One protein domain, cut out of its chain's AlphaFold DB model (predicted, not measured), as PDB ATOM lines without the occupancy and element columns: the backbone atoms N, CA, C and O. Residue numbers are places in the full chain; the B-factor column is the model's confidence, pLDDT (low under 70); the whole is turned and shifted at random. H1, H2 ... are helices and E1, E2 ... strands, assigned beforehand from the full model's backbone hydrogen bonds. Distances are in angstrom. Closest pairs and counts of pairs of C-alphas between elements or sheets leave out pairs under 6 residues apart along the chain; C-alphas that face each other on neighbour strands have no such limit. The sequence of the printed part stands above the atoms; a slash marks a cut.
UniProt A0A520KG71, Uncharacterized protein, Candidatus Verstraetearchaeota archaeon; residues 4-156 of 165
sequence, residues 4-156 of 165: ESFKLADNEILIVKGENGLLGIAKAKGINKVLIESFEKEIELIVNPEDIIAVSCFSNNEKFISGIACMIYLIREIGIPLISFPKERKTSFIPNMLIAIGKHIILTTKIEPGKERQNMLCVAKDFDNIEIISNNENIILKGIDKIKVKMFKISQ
ATOM      1  N   GLU A   4     187.771 288.067 191.242       91.62
ATOM      2  CA  GLU A   4     188.500 289.141 191.906       91.62
ATOM      3  C   GLU A   4     189.996 288.967 191.665       91.62
ATOM      4  O   GLU A   4     190.506 287.849 191.630       91.62
ATOM      5  N   SER A   5     190.697 290.082 191.461       93.31
ATOM      6  CA  SER A   5     192.133 290.101 191.185       93.31
ATOM      7  C   SER A   5     192.840 290.939 192.233       93.31
ATOM      8  O   SER A   5     192.538 292.119 192.410       93.31
ATOM      9  N   PHE A   6     193.830 290.341 192.883       93.38
ATOM     10  CA  PHE A   6     194.615 290.960 193.938       93.38
ATOM     11  C   PHE A   6     196.067 291.033 193.503       93.38
ATOM     12  O   PHE A   6     196.736 290.007 193.408       93.38
ATOM     13  N   LYS A   7     196.591 292.243 193.305       94.38
ATOM     14  CA  LYS A   7     198.041 292.425 193.212       94.38
ATOM     15  C   LYS A   7     198.658 292.012 194.543       94.38
ATOM     16  O   LYS A   7     198.209 292.513 195.570       94.38
ATOM     17  N   LEU A   8     199.667 291.148 194.547       93.50
ATOM     18  CA  LEU A   8     200.320 290.662 195.766       93.50
ATOM     19  C   LEU A   8     201.836 290.833 195.644       93.50
ATOM     20  O   LEU A   8     202.434 290.371 194.669       93.50
ATOM     21  N   ALA A   9     202.464 291.521 196.597       91.94
ATOM     22  CA  ALA A   9     203.920 291.619 196.649       91.94
ATOM     23  C   ALA A   9     204.546 290.323 197.191       91.94
ATOM     24  O   ALA A   9     203.881 289.507 197.824       91.94
ATOM     25  N   ASP A  10     205.839 290.125 196.943       89.69
ATOM     26  CA  ASP A  10     206.517 288.859 197.262       89.69
ATOM     27  C   ASP A  10     206.602 288.601 198.781       89.69
ATOM     28  O   ASP A  10     206.602 287.453 199.226       89.69
ATOM     29  N   ASN A  11     206.593 289.662 199.593       89.44
ATOM     30  CA  ASN A  11     206.573 289.608 201.056       89.44
ATOM     31  C   ASN A  11     205.159 289.705 201.659       89.44
ATOM     32  O   ASN A  11     205.034 289.814 202.877       89.44
ATOM     33  N   GLU A  12     204.103 289.702 200.845       93.56
ATOM     34  CA  GLU A  12     202.720 289.778 201.316       93.56
ATOM     35  C   GLU A  12     202.045 288.400 201.315       93.56
ATOM     36  O   GLU A  12     202.292 287.549 200.459       93.56
ATOM     37  N   ILE A  13     201.132 288.211 202.264       95.56
ATOM     38  CA  ILE A  13     200.177 287.106 202.295       95.56
ATOM     39  C   ILE A  13     198.780 287.712 202.194       95.56
ATOM     40  O   ILE A  13     198.411 288.566 203.005       95.56
ATOM     41  N   LEU A  14     197.991 287.257 201.223       96.44
ATOM     42  CA  LEU A  14     196.558 287.522 201.176       96.44
ATOM     43  C   LEU A  14     195.856 286.577 202.152       96.44
ATOM     44  O   LEU A  14     195.905 285.359 201.982       96.44
ATOM     45  N   ILE A  15     195.199 287.142 203.161       95.62
ATOM     46  CA  ILE A  15     194.356 286.411 204.102       95.62
ATOM     47  C   ILE A  15     192.903 286.557 203.669       95.62
ATOM     48  O   ILE A  15     192.391 287.670 203.553       95.62
ATOM     49  N   VAL A  16     192.233 285.423 203.481       94.81
ATOM     50  CA  VAL A  16     190.793 285.328 203.243       94.81
ATOM     51  C   VAL A  16     190.165 284.666 204.466       94.81
ATOM     52  O   VAL A  16     190.426 283.501 204.773       94.81
ATOM     53  N   LYS A  17     189.354 285.426 205.203       93.81
ATOM     54  CA  LYS A  17     188.675 284.976 206.420       93.81
ATOM     55  C   LYS A  17     187.212 284.683 206.129       93.81
ATOM     56  O   LYS A  17     186.471 285.609 205.805       93.81
ATOM     57  N   GLY A  18     186.827 283.416 206.265       92.56
ATOM     58  CA  GLY A  18     185.445 282.945 206.212       92.56
ATOM     59  C   GLY A  18     184.832 282.808 207.607       92.56
ATOM     60  O   GLY A  18     185.431 283.198 208.614       92.56
ATOM     61  N   GLU A  19     183.630 282.243 207.671       92.00
ATOM     62  CA  GLU A  19     182.928 281.982 208.930       92.00
ATOM     63  C   GLU A  19     183.512 280.771 209.671       92.00
ATOM     64  O   GLU A  19     183.639 280.801 210.891       92.00
ATOM     65  N   ASN A  20     183.932 279.741 208.942       91.75
ATOM     66  CA  ASN A  20     184.389 278.452 209.456       91.75
ATOM     67  C   ASN A  20     185.894 278.217 209.255       91.75
ATOM     68  O   ASN A  20     186.428 277.233 209.763       91.75
ATOM     69  N   GLY A  21     186.601 279.093 208.536       93.69
ATOM     70  CA  GLY A  21     188.023 278.896 208.267       93.69
ATOM     71  C   GLY A  21     188.799 280.136 207.844       93.69
ATOM     72  O   GLY A  21     188.257 281.229 207.661       93.69
ATOM     73  N   LEU A  22     190.100 279.923 207.663       95.62
ATOM     74  CA  LEU A  22     191.046 280.889 207.110       95.62
ATOM     75  C   LEU A  22     191.753 280.283 205.900       95.62
ATOM     76  O   LEU A  22     191.986 279.075 205.838       95.62
ATOM     77  N   LEU A  23     192.142 281.146 204.973       95.88
ATOM     78  CA  LEU A  23     192.986 280.813 203.839       95.88
ATOM     79  C   LEU A  23     194.079 281.877 203.726       95.88
ATOM     80  O   LEU A  23     193.782 283.069 203.695       95.88
ATOM     81  N   GLY A  24     195.334 281.446 203.684       96.69
ATOM     82  CA  GLY A  24     196.482 282.293 203.386       96.69
ATOM     83  C   GLY A  24     197.053 281.959 202.021       96.69
ATOM     84  O   GLY A  24     197.241 280.786 201.710       96.69
ATOM     85  N   ILE A  25     197.337 282.980 201.222       97.06
ATOM     86  CA  ILE A  25     197.878 282.826 199.872       97.06
ATOM     87  C   ILE A  25     199.106 283.717 199.741       97.06
ATOM     88  O   ILE A  25     199.027 284.925 199.970       97.06
ATOM     89  N   ALA A  26     200.230 283.127 199.357       95.81
ATOM     90  CA  ALA A  26     201.476 283.828 199.082       95.81
ATOM     91  C   ALA A  26     202.051 283.375 197.743       95.81
ATOM     92  O   ALA A  26     201.790 282.263 197.286       95.81
ATOM     93  N   LYS A  27     202.888 284.205 197.125       94.69
ATOM     94  CA  LYS A  27     203.706 283.749 195.995       94.69
ATOM     95  C   LYS A  27     204.758 282.753 196.476       94.69
ATOM     96  O   LYS A  27     205.346 282.951 197.543       94.69
ATOM     97  N   ALA A  28     205.033 281.730 195.670       92.88
ATOM     98  CA  ALA A  28     206.117 280.783 195.919       92.88
ATOM     99  C   ALA A  28     207.488 281.309 195.449       92.88
ATOM    100  O   ALA A  28     208.503 280.643 195.613       92.88
ATOM    101  N   LYS A  29     207.530 282.506 194.855       85.88
ATOM    102  CA  LYS A  29     208.751 283.138 194.352       85.88
ATOM    103  C   LYS A  29     209.867 283.124 195.405       85.88
ATOM    104  O   LYS A  29     209.644 283.512 196.547       85.88
ATOM    105  N   GLY A  30     211.058 282.693 194.988       82.06
ATOM    106  CA  GLY A  30     212.231 282.536 195.856       82.06
ATOM    107  C   GLY A  30     212.635 281.080 196.093       82.06
ATOM    108  O   GLY A  30     213.789 280.835 196.425       82.06
ATOM    109  N   ILE A  31     211.745 280.117 195.827       89.50
ATOM    110  CA  ILE A  31     212.055 278.681 195.869       89.50
ATOM    111  C   ILE A  31     211.837 278.021 194.507       89.50
ATOM    112  O   ILE A  31     210.986 278.440 193.725       89.50
ATOM    113  N   ASN A  32     212.617 276.978 194.224       90.62
ATOM    114  CA  ASN A  32     212.502 276.153 193.014       90.62
ATOM    115  C   ASN A  32     212.076 274.707 193.312       90.62
ATOM    116  O   ASN A  32     211.743 273.958 192.392       90.62
ATOM    117  N   LYS A  33     212.080 274.309 194.588       91.75
ATOM    118  CA  LYS A  33     211.574 273.022 195.049       91.75
ATOM    119  C   LYS A  33     211.109 273.075 196.501       91.75
ATOM    120  O   LYS A  33     211.600 273.890 197.279       91.75
ATOM    121  N   VAL A  34     210.208 272.167 196.858       90.75
ATOM    122  CA  VAL A  34     209.873 271.818 198.245       90.75
ATOM    123  C   VAL A  34     210.126 270.333 198.436       90.75
ATOM    124  O   VAL A  34     209.687 269.517 197.626       90.75
ATOM    125  N   LEU A  35     210.834 269.987 199.507       89.06
ATOM    126  CA  LEU A  35     211.034 268.598 199.900       89.06
ATOM    127  C   LEU A  35     209.801 268.108 200.652       89.06
ATOM    128  O   LEU A  35     209.300 268.790 201.547       89.06
ATOM    129  N   ILE A  36     209.307 266.935 200.278       87.50
ATOM    130  CA  ILE A  36     208.231 266.237 200.968       87.50
ATOM    131  C   ILE A  36     208.810 264.927 201.498       87.50
ATOM    132  O   ILE A  36     209.030 263.979 200.743       87.50
ATOM    133  N   GLU A  37     209.056 264.872 202.801       83.56
ATOM    134  CA  GLU A  37     209.533 263.674 203.484       83.56
ATOM    135  C   GLU A  37     208.358 262.758 203.826       83.56
ATOM    136  O   GLU A  37     207.367 263.175 204.427       83.56
ATOM    137  N   SER A  38     208.468 261.482 203.472       79.56
ATOM    138  CA  SER A  38     207.560 260.429 203.929       79.56
ATOM    139  C   SER A  38     208.364 259.264 204.502       79.56
ATOM    140  O   SER A  38     209.574 259.183 204.311       79.56
ATOM    141  N   PHE A  39     207.697 258.324 205.174       76.50
ATOM    142  CA  PHE A  39     208.360 257.133 205.723       76.50
ATOM    143  C   PHE A  39     208.954 256.210 204.650       76.50
ATOM    144  O   PHE A  39     209.841 255.421 204.959       76.50
ATOM    145  N   GLU A  40     208.451 256.274 203.416       80.50
ATOM    146  CA  GLU A  40     208.888 255.394 202.327       80.50
ATOM    147  C   GLU A  40     209.966 256.041 201.457       80.50
ATOM    148  O   GLU A  40     210.875 255.359 200.987       80.50
ATOM    149  N   LYS A  41     209.844 257.347 201.200       81.88
ATOM    150  CA  LYS A  41     210.751 258.101 200.329       81.88
ATOM    151  C   LYS A  41     210.635 259.608 200.531       81.88
ATOM    152  O   LYS A  41     209.579 260.117 200.912       81.88
ATOM    153  N   GLU A  42     211.697 260.311 200.169       83.44
ATOM    154  CA  GLU A  42     211.660 261.746 199.911       83.44
ATOM    155  C   GLU A  42     211.114 262.004 198.498       83.44
ATOM    156  O   GLU A  42     211.411 261.270 197.549       83.44
ATOM    157  N   ILE A  43     210.271 263.022 198.364       86.81
ATOM    158  CA  ILE A  43     209.718 263.476 197.090       86.81
ATOM    159  C   ILE A  43     210.077 264.950 196.925       86.81
ATOM    160  O   ILE A  43     209.752 265.766 197.783       86.81
ATOM    161  N   GLU A  44     210.688 265.310 195.800       88.12
ATOM    162  CA  GLU A  44     210.889 266.712 195.437       88.12
ATOM    163  C   GLU A  44     209.686 267.226 194.637       88.12
ATOM    164  O   GLU A  44     209.371 266.718 193.557       88.12
ATOM    165  N   LEU A  45     209.011 268.252 195.154       88.31
ATOM    166  CA  LEU A  45     208.014 269.008 194.406       88.31
ATOM    167  C   LEU A  45     208.710 270.175 193.707       88.31
ATOM    168  O   LEU A  45     209.151 271.104 194.376       88.31
ATOM    169  N   ILE A  46     208.791 270.139 192.375       91.12
ATOM    170  CA  ILE A  46     209.301 271.265 191.579       91.12
ATOM    171  C   ILE A  46     208.329 272.439 191.705       91.12
ATOM    172  O   ILE A  46     207.126 272.273 191.499       91.12
ATOM    173  N   VAL A  47     208.866 273.618 192.016       93.06
ATOM    174  CA  VAL A  47     208.105 274.859 192.167       93.06
ATOM    175  C   VAL A  47     208.509 275.834 191.072       93.06
ATOM    176  O   VAL A  47     209.687 276.153 190.900       93.06
ATOM    177  N   ASN A  48     207.523 276.313 190.323       92.31
ATOM    178  CA  ASN A  48     207.719 277.306 189.278       92.31
ATOM    179  C   ASN A  48     207.679 278.725 189.866       92.31
ATOM    180  O   ASN A  48     206.957 278.967 190.833       92.31
ATOM    181  N   PRO A  49     208.360 279.708 189.248       88.69
ATOM    182  CA  PRO A  49     208.335 281.102 189.709       88.69
ATOM    183  C   PRO A  49     206.932 281.721 189.795       88.69
ATOM    184  O   PRO A  49     206.705 282.633 190.586       88.69
ATOM    185  N   GLU A  50     206.008 281.215 188.977       91.94
ATOM    186  CA  GLU A  50     204.609 281.643 188.914       91.94
ATOM    187  C   GLU A  50     203.708 280.890 189.904       91.94
ATOM    188  O   GLU A  50     202.523 281.203 189.997       91.94
ATOM    189  N   ASP A  51     204.213 279.880 190.613       94.50
ATOM    190  CA  ASP A  51     203.405 279.117 191.558       94.50
ATOM    191  C   ASP A  51     203.092 279.936 192.817       94.50
ATOM    192  O   ASP A  51     203.776 280.898 193.191       94.50
ATOM    193  N   ILE A  52     202.026 279.530 193.496       95.69
ATOM    194  CA  ILE A  52     201.604 280.095 194.774       95.69
ATOM    195  C   ILE A  52     201.639 279.024 195.850       95.69
ATOM    196  O   ILE A  52     201.526 277.835 195.563       95.69
ATOM    197  N   ILE A  53     201.766 279.470 197.092       95.38
ATOM    198  CA  ILE A  53     201.603 278.661 198.291       95.38
ATOM    199  C   ILE A  53     200.263 279.050 198.905       95.38
ATOM    200  O   ILE A  53     200.065 280.207 199.287       95.38
ATOM    201  N   ALA A  54     199.346 278.091 199.003       96.00
ATOM    202  CA  ALA A  54     198.061 278.262 199.665       96.00
ATOM    203  C   ALA A  54     198.011 277.396 200.924       96.00
ATOM    204  O   ALA A  54     198.247 276.192 200.855       96.00
ATOM    205  N   VAL A  55     197.678 278.007 202.061       95.50
ATOM    206  CA  VAL A  55     197.497 277.322 203.344       95.50
ATOM    207  C   VAL A  55     196.060 277.513 203.810       95.50
ATOM    208  O   VAL A  55     195.622 278.646 204.013       95.50
ATOM    209  N   SER A  56     195.322 276.422 203.988       94.75
ATOM    210  CA  SER A  56     193.971 276.440 204.548       94.75
ATOM    211  C   SER A  56     193.998 276.136 206.040       94.75
ATOM    212  O   SER A  56     194.896 275.452 206.526       94.75
ATOM    213  N   CYS A  57     193.005 276.631 206.775       94.81
ATOM    214  CA  CYS A  57     192.775 276.295 208.171       94.81
ATOM    215  C   CYS A  57     191.282 276.090 208.443       94.81
ATOM    216  O   CYS A  57     190.458 276.922 208.061       94.81
ATOM    217  N   PHE A  58     190.938 275.020 209.165       91.81
ATOM    218  CA  PHE A  58     189.560 274.701 209.579       91.81
ATOM    219  C   PHE A  58     189.108 275.470 210.837       91.81
ATOM    220  O   PHE A  58     188.215 275.034 211.561       91.81
ATOM    221  N   SER A  59     189.753 276.600 211.136       91.12
ATOM    222  CA  SER A  59     189.399 277.499 212.231       91.12
ATOM    223  C   SER A  59     189.440 278.944 211.751       91.12
ATOM    224  O   SER A  59     190.369 279.342 211.055       91.12
ATOM    225  N   ASN A  60     188.455 279.745 212.158       90.00
ATOM    226  CA  ASN A  60     188.386 281.184 211.883       90.00
ATOM    227  C   ASN A  60     189.122 282.047 212.937       90.00
ATOM    228  O   ASN A  60     189.069 283.281 212.881       90.00
ATOM    229  N   ASN A  61     189.769 281.413 213.924       91.88
ATOM    230  CA  ASN A  61     190.434 282.101 215.024       91.88
ATOM    231  C   ASN A  61     191.707 282.796 214.523       91.88
ATOM    232  O   ASN A  61     192.593 282.164 213.954       91.88
ATOM    233  N   GLU A  62     191.822 284.096 214.791       87.38
ATOM    234  CA  GLU A  62     192.899 284.950 214.278       87.38
ATOM    235  C   GLU A  62     194.301 284.510 214.710       87.38
ATOM    236  O   GLU A  62     195.260 284.772 213.989       87.38
ATOM    237  N   LYS A  63     194.441 283.741 215.801       89.69
ATOM    238  CA  LYS A  63     195.733 283.146 216.185       89.69
ATOM    239  C   LYS A  63     196.339 282.268 215.080       89.69
ATOM    240  O   LYS A  63     197.558 282.147 214.986       89.69
ATOM    241  N   PHE A  64     195.498 281.659 214.237       93.50
ATOM    242  CA  PHE A  64     195.951 280.822 213.127       93.50
ATOM    243  C   PHE A  64     196.503 281.636 211.954       93.50
ATOM    244  O   PHE A  64     197.218 281.066 211.140       93.50
ATOM    245  N   ILE A  65     196.288 282.956 211.895       93.44
ATOM    246  CA  ILE A  65     196.946 283.825 210.905       93.44
ATOM    247  C   ILE A  65     198.467 283.784 211.105       93.44
ATOM    248  O   ILE A  65     199.213 283.617 210.141       93.44
ATOM    249  N   SER A  66     198.933 283.844 212.357       91.50
ATOM    250  CA  SER A  66     200.356 283.687 212.681       91.50
ATOM    251  C   SER A  66     200.869 282.286 212.344       91.50
ATOM    252  O   SER A  66     201.997 282.146 211.883       91.50
ATOM    253  N   GLY A  67     200.040 281.253 212.526       93.12
ATOM    254  CA  GLY A  67     200.362 279.877 212.134       93.12
ATOM    255  C   GLY A  67     200.530 279.716 210.620       93.12
ATOM    256  O   GLY A  67     201.520 279.142 210.177       93.12
ATOM    257  N   ILE A  68     199.614 280.289 209.836       95.00
ATOM    258  CA  ILE A  68     199.676 280.352 208.369       95.00
ATOM    259  C   ILE A  68     200.953 281.066 207.921       95.00
ATOM    260  O   ILE A  68     201.708 280.533 207.110       95.00
ATOM    261  N   ALA A  69     201.221 282.254 208.472       93.81
ATOM    262  CA  ALA A  69     202.414 283.021 208.132       93.81
ATOM    263  C   ALA A  69     203.701 282.261 208.482       93.81
ATOM    264  O   ALA A  69     204.624 282.221 207.675       93.81
ATOM    265  N   CYS A  70     203.735 281.613 209.650       92.75
ATOM    266  CA  CYS A  70     204.842 280.765 210.079       92.75
ATOM    267  C   CYS A  70     205.055 279.591 209.115       92.75
ATOM    268  O   CYS A  70     206.170 279.381 208.657       92.75
ATOM    269  N   MET A  71     203.998 278.870 208.740       92.50
ATOM    270  CA  MET A  71     204.103 277.730 207.825       92.50
ATOM    271  C   MET A  71     204.658 278.144 206.458       92.50
ATOM    272  O   MET A  71     205.581 277.507 205.954       92.50
ATOM    273  N   ILE A  72     204.148 279.238 205.887       93.62
ATOM    274  CA  ILE A  72     204.655 279.774 204.617       93.62
ATOM    275  C   ILE A  72     206.127 280.181 204.761       93.62
ATOM    276  O   ILE A  72     206.932 279.845 203.898       93.62
ATOM    277  N   TYR A  73     206.491 280.856 205.855       92.12
ATOM    278  CA  TYR A  73     207.864 281.285 206.119       92.12
ATOM    279  C   TYR A  73     208.834 280.101 206.249       92.12
ATOM    280  O   TYR A  73     209.877 280.080 205.599       92.12
ATOM    281  N   LEU A  74     208.482 279.081 207.037       91.31
ATOM    282  CA  LEU A  74     209.327 277.903 207.249       91.31
ATOM    283  C   LEU A  74     209.594 277.138 205.949       91.31
ATOM    284  O   LEU A  74     210.689 276.623 205.753       91.31
ATOM    285  N   ILE A  75     208.618 277.078 205.049       90.88
ATOM    286  CA  ILE A  75     208.764 276.355 203.783       90.88
ATOM    287  C   ILE A  75     209.511 277.204 202.758       90.88
ATOM    288  O   ILE A  75     210.436 276.720 202.114       90.88
ATOM    289  N   ARG A  76     209.113 278.469 202.599       91.19
ATOM    290  CA  ARG A  76     209.606 279.331 201.521       91.19
ATOM    291  C   ARG A  76     210.956 279.972 201.829       91.19
ATOM    292  O   ARG A  76     211.785 280.075 200.939       91.19
ATOM    293  N   GLU A  77     211.167 280.419 203.062       89.06
ATOM    294  CA  GLU A  77     212.370 281.177 203.435       89.06
ATOM    295  C   GLU A  77     213.413 280.289 204.121       89.06
ATOM    296  O   GLU A  77     214.609 280.474 203.923       89.06
ATOM    297  N   ILE A  78     212.966 279.320 204.928       90.50
ATOM    298  CA  ILE A  78     213.867 278.425 205.675       90.50
ATOM    299  C   ILE A  78     214.129 277.111 204.925       90.50
ATOM    300  O   ILE A  78     215.189 276.515 205.098       90.50
ATOM    301  N   GLY A  79     213.199 276.659 204.075       88.62
ATOM    302  CA  GLY A  79     213.339 275.408 203.326       88.62
ATOM    303  C   GLY A  79     213.082 274.149 204.158       88.62
ATOM    304  O   GLY A  79     213.646 273.098 203.858       88.62
ATOM    305  N   ILE A  80     212.258 274.234 205.210       89.56
ATOM    306  CA  ILE A  80     211.872 273.060 206.008       89.56
ATOM    307  C   ILE A  80     211.064 272.079 205.139       89.56
ATOM    308  O   ILE A  80     210.111 272.507 204.476       89.56
ATOM    309  N   PRO A  81     211.388 270.770 205.167       85.50
ATOM    310  CA  PRO A  81     210.623 269.763 204.447       85.50
ATOM    311  C   PRO A  81     209.192 269.643 204.984       85.50
ATOM    312  O   PRO A  81     208.928 269.708 206.188       85.50
ATOM    313  N   LEU A  82     208.247 269.413 204.078       86.06
ATOM    314  CA  LEU A  82     206.890 269.016 204.425       86.06
ATOM    315  C   LEU A  82     206.869 267.537 204.800       86.06
ATOM    316  O   LEU A  82     207.303 266.691 204.029       86.06
ATOM    317  N   ILE A  83     206.300 267.205 205.954       79.25
ATOM    318  CA  ILE A  83     206.159 265.809 206.372       79.25
ATOM    319  C   ILE A  83     204.826 265.268 205.852       79.25
ATOM    320  O   ILE A  83     203.754 265.702 206.279       79.25
ATOM    321  N   SER A  84     204.892 264.301 204.940       75.69
ATOM    322  CA  SER A  84     203.742 263.538 204.470       75.69
ATOM    323  C   SER A  84     203.548 262.291 205.322       75.69
ATOM    324  O   SER A  84     204.456 261.489 205.552       75.69
ATOM    325  N   PHE A  85     202.323 262.121 205.802       67.94
ATOM    326  CA  PHE A  85     201.955 260.997 206.637       67.94
ATOM    327  C   PHE A  85     201.342 259.857 205.810       67.94
ATOM    328  O   PHE A  85     200.633 260.114 204.838       67.94
ATOM    329  N   PRO A  86     201.585 258.586 206.185       63.94
ATOM    330  CA  PRO A  86     201.072 257.444 205.443       63.94
ATOM    331  C   PRO A  86     199.539 257.431 205.467       63.94
ATOM    332  O   PRO A  86     198.920 257.760 206.482       63.94
ATOM    333  N   LYS A  87     198.933 257.014 204.345       57.56
ATOM    334  CA  LYS A  87     197.470 256.965 204.147       57.56
ATOM    335  C   LYS A  87     196.758 256.081 205.174       57.56
ATOM    336  O   LYS A  87     195.603 256.326 205.507       57.56
ATOM    337  N   GLU A  88     197.450 255.061 205.673       55.50
ATOM    338  CA  GLU A  88     196.955 254.114 206.670       55.50
ATOM    339  C   GLU A  88     197.283 254.598 208.081       55.50
ATOM    340  O   GLU A  88     198.080 254.017 208.815       55.50
ATOM    341  N   ARG A  89     196.667 255.708 208.478       53.38
ATOM    342  CA  ARG A  89     196.717 256.162 209.864       53.38
ATOM    343  C   ARG A  89     195.395 255.895 210.556       53.38
ATOM    344  O   ARG A  89     194.377 256.483 210.224       53.38
ATOM    345  N   LYS A  90     195.444 255.088 211.620       50.69
ATOM    346  CA  LYS A  90     194.418 255.053 212.678       50.69
ATOM    347  C   LYS A  90     194.551 256.262 213.624       50.69
ATOM    348  O   LYS A  90     194.319 256.129 214.821       50.69
ATOM    349  N   THR A  91     195.019 257.417 213.146       55.00
ATOM    350  CA  THR A  91     195.160 258.600 214.005       55.00
ATOM    351  C   THR A  91     193.887 259.421 213.914       55.00
ATOM    352  O   THR A  91     193.509 259.842 212.828       55.00
ATOM    353  N   SER A  92     193.264 259.717 215.051       56.94
ATOM    354  CA  SER A  92     192.171 260.694 215.154       56.94
ATOM    355  C   SER A  92     192.629 262.143 214.920       56.94
ATOM    356  O   SER A  92     191.810 263.058 214.912       56.94
ATOM    357  N   PHE A  93     193.936 262.363 214.749       66.06
ATOM    358  CA  PHE A  93     194.521 263.669 214.497       66.06
ATOM    359  C   PHE A  93     194.273 264.116 213.053       66.06
ATOM    360  O   PHE A  93     194.860 263.581 212.113       66.06
ATOM    361  N   ILE A  94     193.423 265.127 212.900       65.50
ATOM    362  CA  ILE A  94     193.199 265.847 211.649       65.50
ATOM    363  C   ILE A  94     194.051 267.124 211.701       65.50
ATOM    364  O   ILE A  94     193.930 267.875 212.674       65.50
ATOM    365  N   PRO A  95     194.914 267.398 210.704       75.38
ATOM    366  CA  PRO A  95     195.686 268.631 210.685       75.38
ATOM    367  C   PRO A  95     194.746 269.839 210.660       75.38
ATOM    368  O   PRO A  95     193.849 269.928 209.826       75.38
ATOM    369  N   ASN A  96     194.980 270.800 211.553       84.19
ATOM    370  CA  ASN A  96     194.211 272.048 211.558       84.19
ATOM    371  C   ASN A  96     194.555 272.959 210.377       84.19
ATOM    372  O   ASN A  96     193.782 273.871 210.088       84.19
ATOM    373  N   MET A  97     195.712 272.745 209.743       91.00
ATOM    374  CA  MET A  97     196.169 273.487 208.576       91.00
ATOM    375  C   MET A  97     196.687 272.532 207.508       91.00
ATOM    376  O   MET A  97     197.344 271.545 207.838       91.00
ATOM    377  N   LEU A  98     196.404 272.846 206.248       90.81
ATOM    378  CA  LEU A  98     196.833 272.078 205.081       90.81
ATOM    379  C   LEU A  98     197.441 273.019 204.052       90.81
ATOM    380  O   LEU A  98     197.134 274.209 204.049       90.81
ATOM    381  N   ILE A  99     198.285 272.487 203.175       91.75
ATOM    382  CA  ILE A  99     199.043 273.275 202.207       91.75
ATOM    383  C   ILE A  99     198.943 272.680 200.807       91.75
ATOM    384  O   ILE A  99     198.974 271.465 200.629       91.75
ATOM    385  N   ALA A 100     198.862 273.554 199.809       92.69
ATOM    386  CA  ALA A 100     199.015 273.213 198.405       92.69
ATOM    387  C   ALA A 100     199.935 274.230 197.723       92.69
ATOM    388  O   ALA A 100     199.960 275.408 198.088       92.69
ATOM    389  N   ILE A 101     200.687 273.760 196.728       93.19
ATOM    390  CA  ILE A 101     201.592 274.582 195.926       93.19
ATOM    391  C   ILE A 101     201.312 274.317 194.451       93.19
ATOM    392  O   ILE A 101     201.195 273.161 194.044       93.19
ATOM    393  N   GLY A 102     201.188 275.385 193.668       93.94
ATOM    394  CA  GLY A 102     200.997 275.312 192.221       93.94
ATOM    395  C   GLY A 102     200.388 276.585 191.643       93.94
ATOM    396  O   GLY A 102     199.863 277.421 192.371       93.94
ATOM    397  N   LYS A 103     200.444 276.744 190.320       95.00
ATOM    398  CA  LYS A 103     199.904 277.912 189.603       95.00
ATOM    399  C   LYS A 103     198.378 278.031 189.675       95.00
ATOM    400  O   LYS A 103     197.840 279.134 189.597       95.00
ATOM    401  N   HIS A 104     197.682 276.903 189.785       96.44
ATOM    402  CA  HIS A 104     196.224 276.821 189.866       96.44
ATOM    403  C   HIS A 104     195.843 275.824 190.951       96.44
ATOM    404  O   HIS A 104     196.255 274.667 190.893       96.44
ATOM    405  N   ILE A 105     195.078 276.279 191.941       96.56
ATOM    406  CA  ILE A 105     194.653 275.476 193.086       96.56
ATOM    407  C   ILE A 105     193.129 275.530 193.183       96.56
ATOM    408  O   ILE A 105     192.536 276.608 193.227       96.56
ATOM    409  N   ILE A 106     192.502 274.357 193.241       95.56
ATOM    410  CA  ILE A 106     191.060 274.182 193.414       95.56
ATOM    411  C   ILE A 106     190.781 273.887 194.886       95.56
ATOM    412  O   ILE A 106     191.263 272.897 195.443       95.56
ATOM    413  N   LEU A 107     189.981 274.737 195.519       94.69
ATOM    414  CA  LEU A 107     189.567 274.563 196.905       94.69
ATOM    415  C   LEU A 107     188.343 273.647 196.961       94.69
ATOM    416  O   LEU A 107     187.348 273.875 196.268       94.69
ATOM    417  N   THR A 108     188.404 272.586 197.769       92.94
ATOM    418  CA  THR A 108     187.288 271.640 197.872       92.94
ATOM    419  C   THR A 108     187.094 271.041 199.260       92.94
ATOM    420  O   THR A 108     188.031 270.818 200.014       92.94
ATOM    421  N   THR A 109     185.852 270.691 199.564       89.50
ATOM    422  CA  THR A 109     185.441 269.873 200.714       89.50
ATOM    423  C   THR A 109     185.337 268.381 200.374       89.50
ATOM    424  O   THR A 109     185.071 267.562 201.249       89.50
ATOM    425  N   LYS A 110     185.533 268.007 199.099       85.50
ATOM    426  CA  LYS A 110     185.312 266.643 198.573       85.50
ATOM    427  C   LYS A 110     186.505 265.702 198.744       85.50
ATOM    428  O   LYS A 110     186.453 264.561 198.289       85.50
ATOM    429  N   ILE A 111     187.587 266.177 199.350       81.44
ATOM    430  CA  ILE A 111     188.746 265.359 199.703       81.44
ATOM    431  C   ILE A 111     188.872 265.334 201.219       81.44
ATOM    432  O   ILE A 111     188.610 266.334 201.884       81.44
ATOM    433  N   GLU A 112     189.264 264.191 201.768       74.06
ATOM    434  CA  GLU A 112     189.562 264.106 203.194       74.06
ATOM    435  C   GLU A 112     190.845 264.899 203.502       74.06
ATOM    436  O   GLU A 112     191.804 264.816 202.724       74.06
ATOM    437  N   PRO A 113     190.897 265.648 204.619       71.69
ATOM    438  CA  PRO A 113     192.127 266.275 205.101       71.69
ATOM    439  C   PRO A 113     193.288 265.271 205.168       71.69
ATOM    440  O   PRO A 113     193.126 264.184 205.724       71.69
ATOM    441  N   GLY A 114     194.454 265.613 204.616       62.78
ATOM    442  CA  GLY A 114     195.610 264.708 204.554       62.78
ATOM    443  C   GLY A 114     195.589 263.712 203.386       62.78
ATOM    444  O   GLY A 114     196.475 262.863 203.288       62.78
ATOM    445  N   LYS A 115     194.581 263.778 202.502       67.75
ATOM    446  CA  LYS A 115     194.527 263.047 201.221       67.75
ATOM    447  C   LYS A 115     194.567 264.014 200.038       67.75
ATOM    448  O   LYS A 115     193.813 263.852 199.070       67.75
ATOM    449  N   GLU A 116     195.416 265.033 200.127       66.81
ATOM    450  CA  GLU A 116     195.562 266.045 199.088       66.81
ATOM    451  C   GLU A 116     195.896 265.396 197.741       66.81
ATOM    452  O   GLU A 116     196.665 264.435 197.629       66.81
ATOM    453  N   ARG A 117     195.274 265.933 196.695       70.81
ATOM    454  CA  ARG A 117     195.553 265.586 195.303       70.81
ATOM    455  C   ARG A 117     196.269 266.769 194.668       70.81
ATOM    456  O   ARG A 117     196.128 267.895 195.139       70.81
ATOM    457  N   GLN A 118     197.022 266.525 193.597       72.56
ATOM    458  CA  GLN A 118     197.680 267.608 192.861       72.56
ATOM    459  C   GLN A 118     196.681 268.724 192.538       72.56
ATOM    460  O   GLN A 118     195.568 268.445 192.091       72.56
ATOM    461  N   ASN A 119     197.084 269.972 192.779       83.12
ATOM    462  CA  ASN A 119     196.290 271.176 192.522       83.12
ATOM    463  C   ASN A 119     194.945 271.247 193.274       83.12
ATOM    464  O   ASN A 119     194.089 272.049 192.910       83.12
ATOM    465  N   MET A 120     194.738 270.443 194.323       90.44
ATOM    466  CA  MET A 120     193.540 270.489 195.163       90.44
ATOM    467  C   MET A 120     193.913 270.725 196.624       90.44
ATOM    468  O   MET A 120     194.800 270.059 197.154       90.44
ATOM    469  N   LEU A 121     193.191 271.621 197.292       92.88
ATOM    470  CA  LEU A 121     193.378 271.912 198.712       92.88
ATOM    471  C   LEU A 121     192.072 271.676 199.469       92.88
ATOM    472  O   LEU A 121     191.024 272.202 199.089       92.88
ATOM    473  N   CYS A 122     192.138 270.885 200.544       91.81
ATOM    474  CA  CYS A 122     190.992 270.681 201.421       91.81
ATOM    475  C   CYS A 122     190.755 271.946 202.251       91.81
ATOM    476  O   CYS A 122     191.704 272.533 202.779       91.81
ATOM    477  N   VAL A 123     189.504 272.385 202.356       92.75
ATOM    478  CA  VAL A 123     189.150 273.676 202.960       92.75
ATOM    479  C   VAL A 123     187.891 273.600 203.815       92.75
ATOM    480  O   VAL A 123     187.096 272.666 203.714       92.75
ATOM    481  N   ALA A 124     187.681 274.630 204.638       91.69
ATOM    482  CA  ALA A 124     186.392 274.873 205.273       91.69
ATOM    483  C   ALA A 124     185.293 275.127 204.223       91.69
ATOM    484  O   ALA A 124     185.567 275.607 203.121       91.69
ATOM    485  N   LYS A 125     184.035 274.846 204.590       90.50
ATOM    486  CA  LYS A 125     182.867 274.926 203.691       90.50
ATOM    487  C   LYS A 125     182.696 276.281 203.007       90.50
ATOM    488  O   LYS A 125     182.172 276.322 201.901       90.50
ATOM    489  N   ASP A 126     183.154 277.358 203.643       89.50
ATOM    490  CA  ASP A 126     183.057 278.709 203.087       89.50
ATOM    491  C   ASP A 126     183.806 278.842 201.764       89.50
ATOM    492  O   ASP A 126     183.430 279.666 200.947       89.50
ATOM    493  N   PHE A 127     184.860 278.052 201.556       92.69
ATOM    494  CA  PHE A 127     185.773 278.199 200.426       92.69
ATOM    495  C   PHE A 127     185.561 277.149 199.325       92.69
ATOM    496  O   PHE A 127     186.365 277.063 198.399       92.69
ATOM    497  N   ASP A 128     184.520 276.318 199.423       92.81
ATOM    498  CA  ASP A 128     184.292 275.217 198.483       92.81
ATOM    499  C   ASP A 128     184.032 275.728 197.054       92.81
ATOM    500  O   ASP A 128     183.175 276.582 196.825       92.81
ATOM    501  N   ASN A 129     184.727 275.139 196.077       92.56
ATOM    502  CA  ASN A 129     184.700 275.500 194.654       92.56
ATOM    503  C   ASN A 129     185.284 276.885 194.317       92.56
ATOM    504  O   ASN A 129     185.068 277.370 193.205       92.56
ATOM    505  N   ILE A 130     186.043 277.507 195.226       94.56
ATOM    506  CA  ILE A 130     186.909 278.628 194.846       94.56
ATOM    507  C   ILE A 130     188.106 278.086 194.063       94.56
ATOM    508  O   ILE A 130     188.720 277.086 194.442       94.56
ATOM    509  N   GLU A 131     188.490 278.798 193.011       96.06
ATOM    510  CA  GLU A 131     189.772 278.585 192.346       96.06
ATOM    511  C   GLU A 131     190.723 279.736 192.655       96.06
ATOM    512  O   GLU A 131     190.344 280.907 192.550       96.06
ATOM    513  N   ILE A 132     191.967 279.393 192.980       96.81
ATOM    514  CA  ILE A 132     193.069 280.336 193.125       96.81
ATOM    515  C   ILE A 132     193.984 280.170 191.919       96.81
ATOM    516  O   ILE A 132     194.503 279.081 191.675       96.81
ATOM    517  N   ILE A 133     194.185 281.242 191.160       96.81
ATOM    518  CA  ILE A 133     195.023 281.235 189.961       96.81
ATOM    519  C   ILE A 133     196.084 282.317 190.099       96.81
ATOM    520  O   ILE A 133     195.767 283.487 190.314       96.81
ATOM    521  N   SER A 134     197.340 281.929 189.930       94.94
ATOM    522  CA  SER A 134     198.448 282.866 189.819       94.94
ATOM    523  C   SER A 134     198.543 283.427 188.402       94.94
ATOM    524  O   SER A 134     198.514 282.682 187.413       94.94
ATOM    525  N   ASN A 135     198.643 284.750 188.300       92.50
ATOM    526  CA  ASN A 135     198.805 285.470 187.045       92.50
ATOM    527  C   ASN A 135     199.794 286.631 187.219       92.50
ATOM    528  O   ASN A 135     199.396 287.756 187.554       92.50
ATOM    529  N   ASN A 136     201.077 286.366 186.962       86.75
ATOM    530  CA  ASN A 136     202.177 287.313 187.118       86.75
ATOM    531  C   ASN A 136     202.225 287.878 188.555       86.75
ATOM    532  O   ASN A 136     202.488 287.179 189.531       86.75
ATOM    533  N   GLU A 137     201.938 289.172 188.719       87.94
ATOM    534  CA  GLU A 137     201.904 289.828 190.028       87.94
ATOM    535  C   GLU A 137     200.576 289.675 190.778       87.94
ATOM    536  O   GLU A 137     200.467 290.137 191.917       87.94
ATOM    537  N   ASN A 138     199.568 289.065 190.155       93.69
ATOM    538  CA  ASN A 138     198.217 288.991 190.690       93.69
ATOM    539  C   ASN A 138     197.831 287.575 191.110       93.69
ATOM    540  O   ASN A 138     198.166 286.591 190.454       93.69
ATOM    541  N   ILE A 139     197.027 287.508 192.165       95.25
ATOM    542  CA  ILE A 139     196.248 286.343 192.558       95.25
ATOM    543  C   ILE A 139     194.812 286.571 192.107       95.25
ATOM    544  O   ILE A 139     194.190 287.565 192.485       95.25
ATOM    545  N   ILE A 140     194.285 285.653 191.308       95.69
ATOM    546  CA  ILE A 140     192.901 285.670 190.847       95.69
ATOM    547  C   ILE A 140     192.106 284.663 191.674       95.69
ATOM    548  O   ILE A 140     192.447 283.480 191.699       95.69
ATOM    549  N   LEU A 141     191.034 285.130 192.311       95.00
ATOM    550  CA  LEU A 141     190.052 284.292 192.993       95.00
ATOM    551  C   LEU A 141     188.787 284.208 192.143       95.00
ATOM    552  O   LEU A 141     188.180 285.232 191.821       95.00
ATOM    553  N   LYS A 142     188.380 282.990 191.784       94.88
ATOM    554  CA  LYS A 142     187.115 282.731 191.083       94.88
ATOM    555  C   LYS A 142     186.111 282.073 192.023       94.88
ATOM    556  O   LYS A 142     186.488 281.183 192.777       94.88
ATOM    557  N   GLY A 143     184.842 282.474 191.936       90.38
ATOM    558  CA  GLY A 143     183.746 281.859 192.703       90.38
ATOM    559  C   GLY A 143     183.528 282.441 194.102       90.38
ATOM    560  O   GLY A 143     182.969 281.770 194.965       90.38
ATOM    561  N   ILE A 144     183.968 283.681 194.340       85.38
ATOM    562  CA  ILE A 144     183.890 284.336 195.656       85.38
ATOM    563  C   ILE A 144     182.532 285.010 195.934       85.38
ATOM    564  O   ILE A 144     182.238 285.409 197.056       85.38
ATOM    565  N   ASP A 145     181.659 285.074 194.921       73.81
ATOM    566  CA  ASP A 145     180.344 285.732 194.898       73.81
ATOM    567  C   ASP A 145     179.366 285.184 195.936       73.81
ATOM    568  O   ASP A 145     178.381 285.837 196.279       73.81
ATOM    569  N   LYS A 146     179.629 283.981 196.444       61.31
ATOM    570  CA  LYS A 146     178.740 283.272 197.363       61.31
ATOM    571  C   LYS A 146     179.136 283.409 198.832       61.31
ATOM    572  O   LYS A 146     178.512 282.760 199.668       61.31
ATOM    573  N   ILE A 147     180.155 284.211 199.165       66.38
ATOM    574  CA  ILE A 147     180.824 284.098 200.465       66.38
ATOM    575  C   ILE A 147     180.987 285.461 201.140       66.38
ATOM    576  O   ILE A 147     181.500 286.416 200.564       66.38
ATOM    577  N   LYS A 148     180.599 285.540 202.419       67.88
ATOM    578  CA  LYS A 148     180.935 286.668 203.299       67.88
ATOM    579  C   LYS A 148     182.364 286.506 203.808       67.88
ATOM    580  O   LYS A 148     182.575 286.078 204.940       67.88
ATOM    581  N   VAL A 149     183.340 286.836 202.972       76.12
ATOM    582  CA  VAL A 149     184.751 286.821 203.369       76.12
ATOM    583  C   VAL A 149     185.266 288.214 203.693       76.12
ATOM    584  O   VAL A 149     184.880 289.203 203.072       76.12
ATOM    585  N   LYS A 150     186.179 288.295 204.662       83.25
ATOM    586  CA  LYS A 150     187.037 289.470 204.843       83.25
ATOM    587  C   LYS A 150     188.387 289.172 204.219       83.25
ATOM    588  O   LYS A 150     188.986 288.145 204.527       83.25
ATOM    589  N   MET A 151     188.855 290.076 203.371       86.19
ATOM    590  CA  MET A 151     190.136 289.946 202.689       86.19
ATOM    591  C   MET A 151     191.055 291.082 203.104       86.19
ATOM    592  O   MET A 151     190.658 292.246 203.090       86.19
ATOM    593  N   PHE A 152     192.269 290.740 203.512       88.38
ATOM    594  CA  PHE A 152     193.292 291.709 203.887       88.38
ATOM    595  C   PHE A 152     194.677 291.119 203.659       88.38
ATOM    596  O   PHE A 152     194.850 289.905 203.569       88.38
ATOM    597  N   LYS A 153     195.671 291.992 203.552       90.56
ATOM    598  CA  LYS A 153     197.059 291.591 203.368       90.56
ATOM    599  C   LYS A 153     197.825 291.756 204.663       90.56
ATOM    600  O   LYS A 153     197.616 292.728 205.387       90.56
ATOM    601  N   ILE A 154     198.743 290.837 204.906       86.94
ATOM    602  CA  ILE A 154     199.771 290.985 205.930       86.94
ATOM    603  C   ILE A 154     201.137 290.886 205.266       86.94
ATOM    604  O   ILE A 154     201.298 290.159 204.288       86.94
ATOM    605  N   SER A 155     202.126 291.594 205.796       83.38
ATOM    606  CA  SER A 155     203.519 291.328 205.446       83.38
ATOM    607  C   SER A 155     204.012 290.130 206.249       83.38
ATOM    608  O   SER A 155     203.676 289.991 207.427       83.38
ATOM    609  N   GLN A 156     204.805 289.261 205.628       68.94
ATOM    610  CA  GLN A 156     205.493 288.198 206.349       68.94
ATOM    611  C   GLN A 156     206.369 288.798 207.447       68.94
ATOM    612  O   GLN A 156     207.032 289.818 207.248       68.94
TER     613      GLN A 156
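What this domain is: This is residues 4 to 156 of the 165 residues of an uncharacterized protein of Candidatus Verstraetearchaeota archaeon (UniProt A0A520KG71). Two twisted five-stranded sheets lie face to face as a sandwich, and one helix, H1, covers the other face of the sheet E7 E6 E3 E2 E12. The small hairpin E4 and E5 sits at one end of the sandwich, and residues 88 to 93 stick out in a long loop. The printed part has 153 residues, in the order E1 to E6, H1, E7 to E12, and its class is mixed, helices and strands. The sheet E7 E6 E3 E2 E12 is antiparallel, E1 E11 E10 E8 E9 is mixed. The whole is compact, with a radius of gyration of the C-alphas of 14.5 A and spans of 41 by 33 by 26 A.

Where its parts are: Find C-alpha 97 at (196.169, 273.487, 208.576), where E7 begins; it runs 17.2 A to residue 102. In the same sheet, strand beside strand from E7, look for E6, residues 52 to 57, 16.5 A; then E3, residues 22 to 27, 17.1 A; then E2, residues 12 to 17, 15.7 A; and then E12, residues 150 to 155, 16.6 A, ending at C-alpha 155 at (203.519, 291.328, 205.446). The other sheet holds E1, residues 4 to 7; E11, residues 138 to 142; E10, residues 131 to 135; E8, residues 104 to 108; and E9, residues 120 to 122. H1, residues 63 to 78, runs 21.5 A from C-alpha 63 at (195.733, 283.146, 216.185). E4 is residues 33 to 37 and E5 residues 42 to 46.

How they stand to each other: Begin with E6 and E3, antiparallel inner strands, where N 24 and O 55 are 2.8 A apart, within hydrogen-bond range. E7, an edge strand, is antiparallel to E6, with N 54 and O 100 2.9 A apart. H1 is on one face of this strongly twisted sheet, giving two layers, a helix over a sheet; the closest C-alphas of H1 and E3 are those of Ile 68 and Gly 24, 6.2 A apart. In H1, 10 of 12 O i to N i+4 pairs are within hydrogen-bond range. The two sheets form a sandwich, two sheets face to face, their facing parts 9.3 A centre to centre; the closest C-alphas of E7 and E9 are those of Ala 100 and Leu 121, 5.8 A apart. In the second sheet E8 and E9 are parallel, with N 121 and O 106 3.0 A apart. In the hairpin E4 and E5, N 36 and O 43 are 2.8 A apart.

The domain as a whole: The two C-alphas farthest apart, those of Glu 40 and Asp 145, are 42.3 A apart. The printed part has no cut. The links H1 to E7, of 18 residues, and E8 to E9, of 11, are long. Look for pLDDT under 70 at residues 85 to 94, 114 to 116, 146 to 148 and 156.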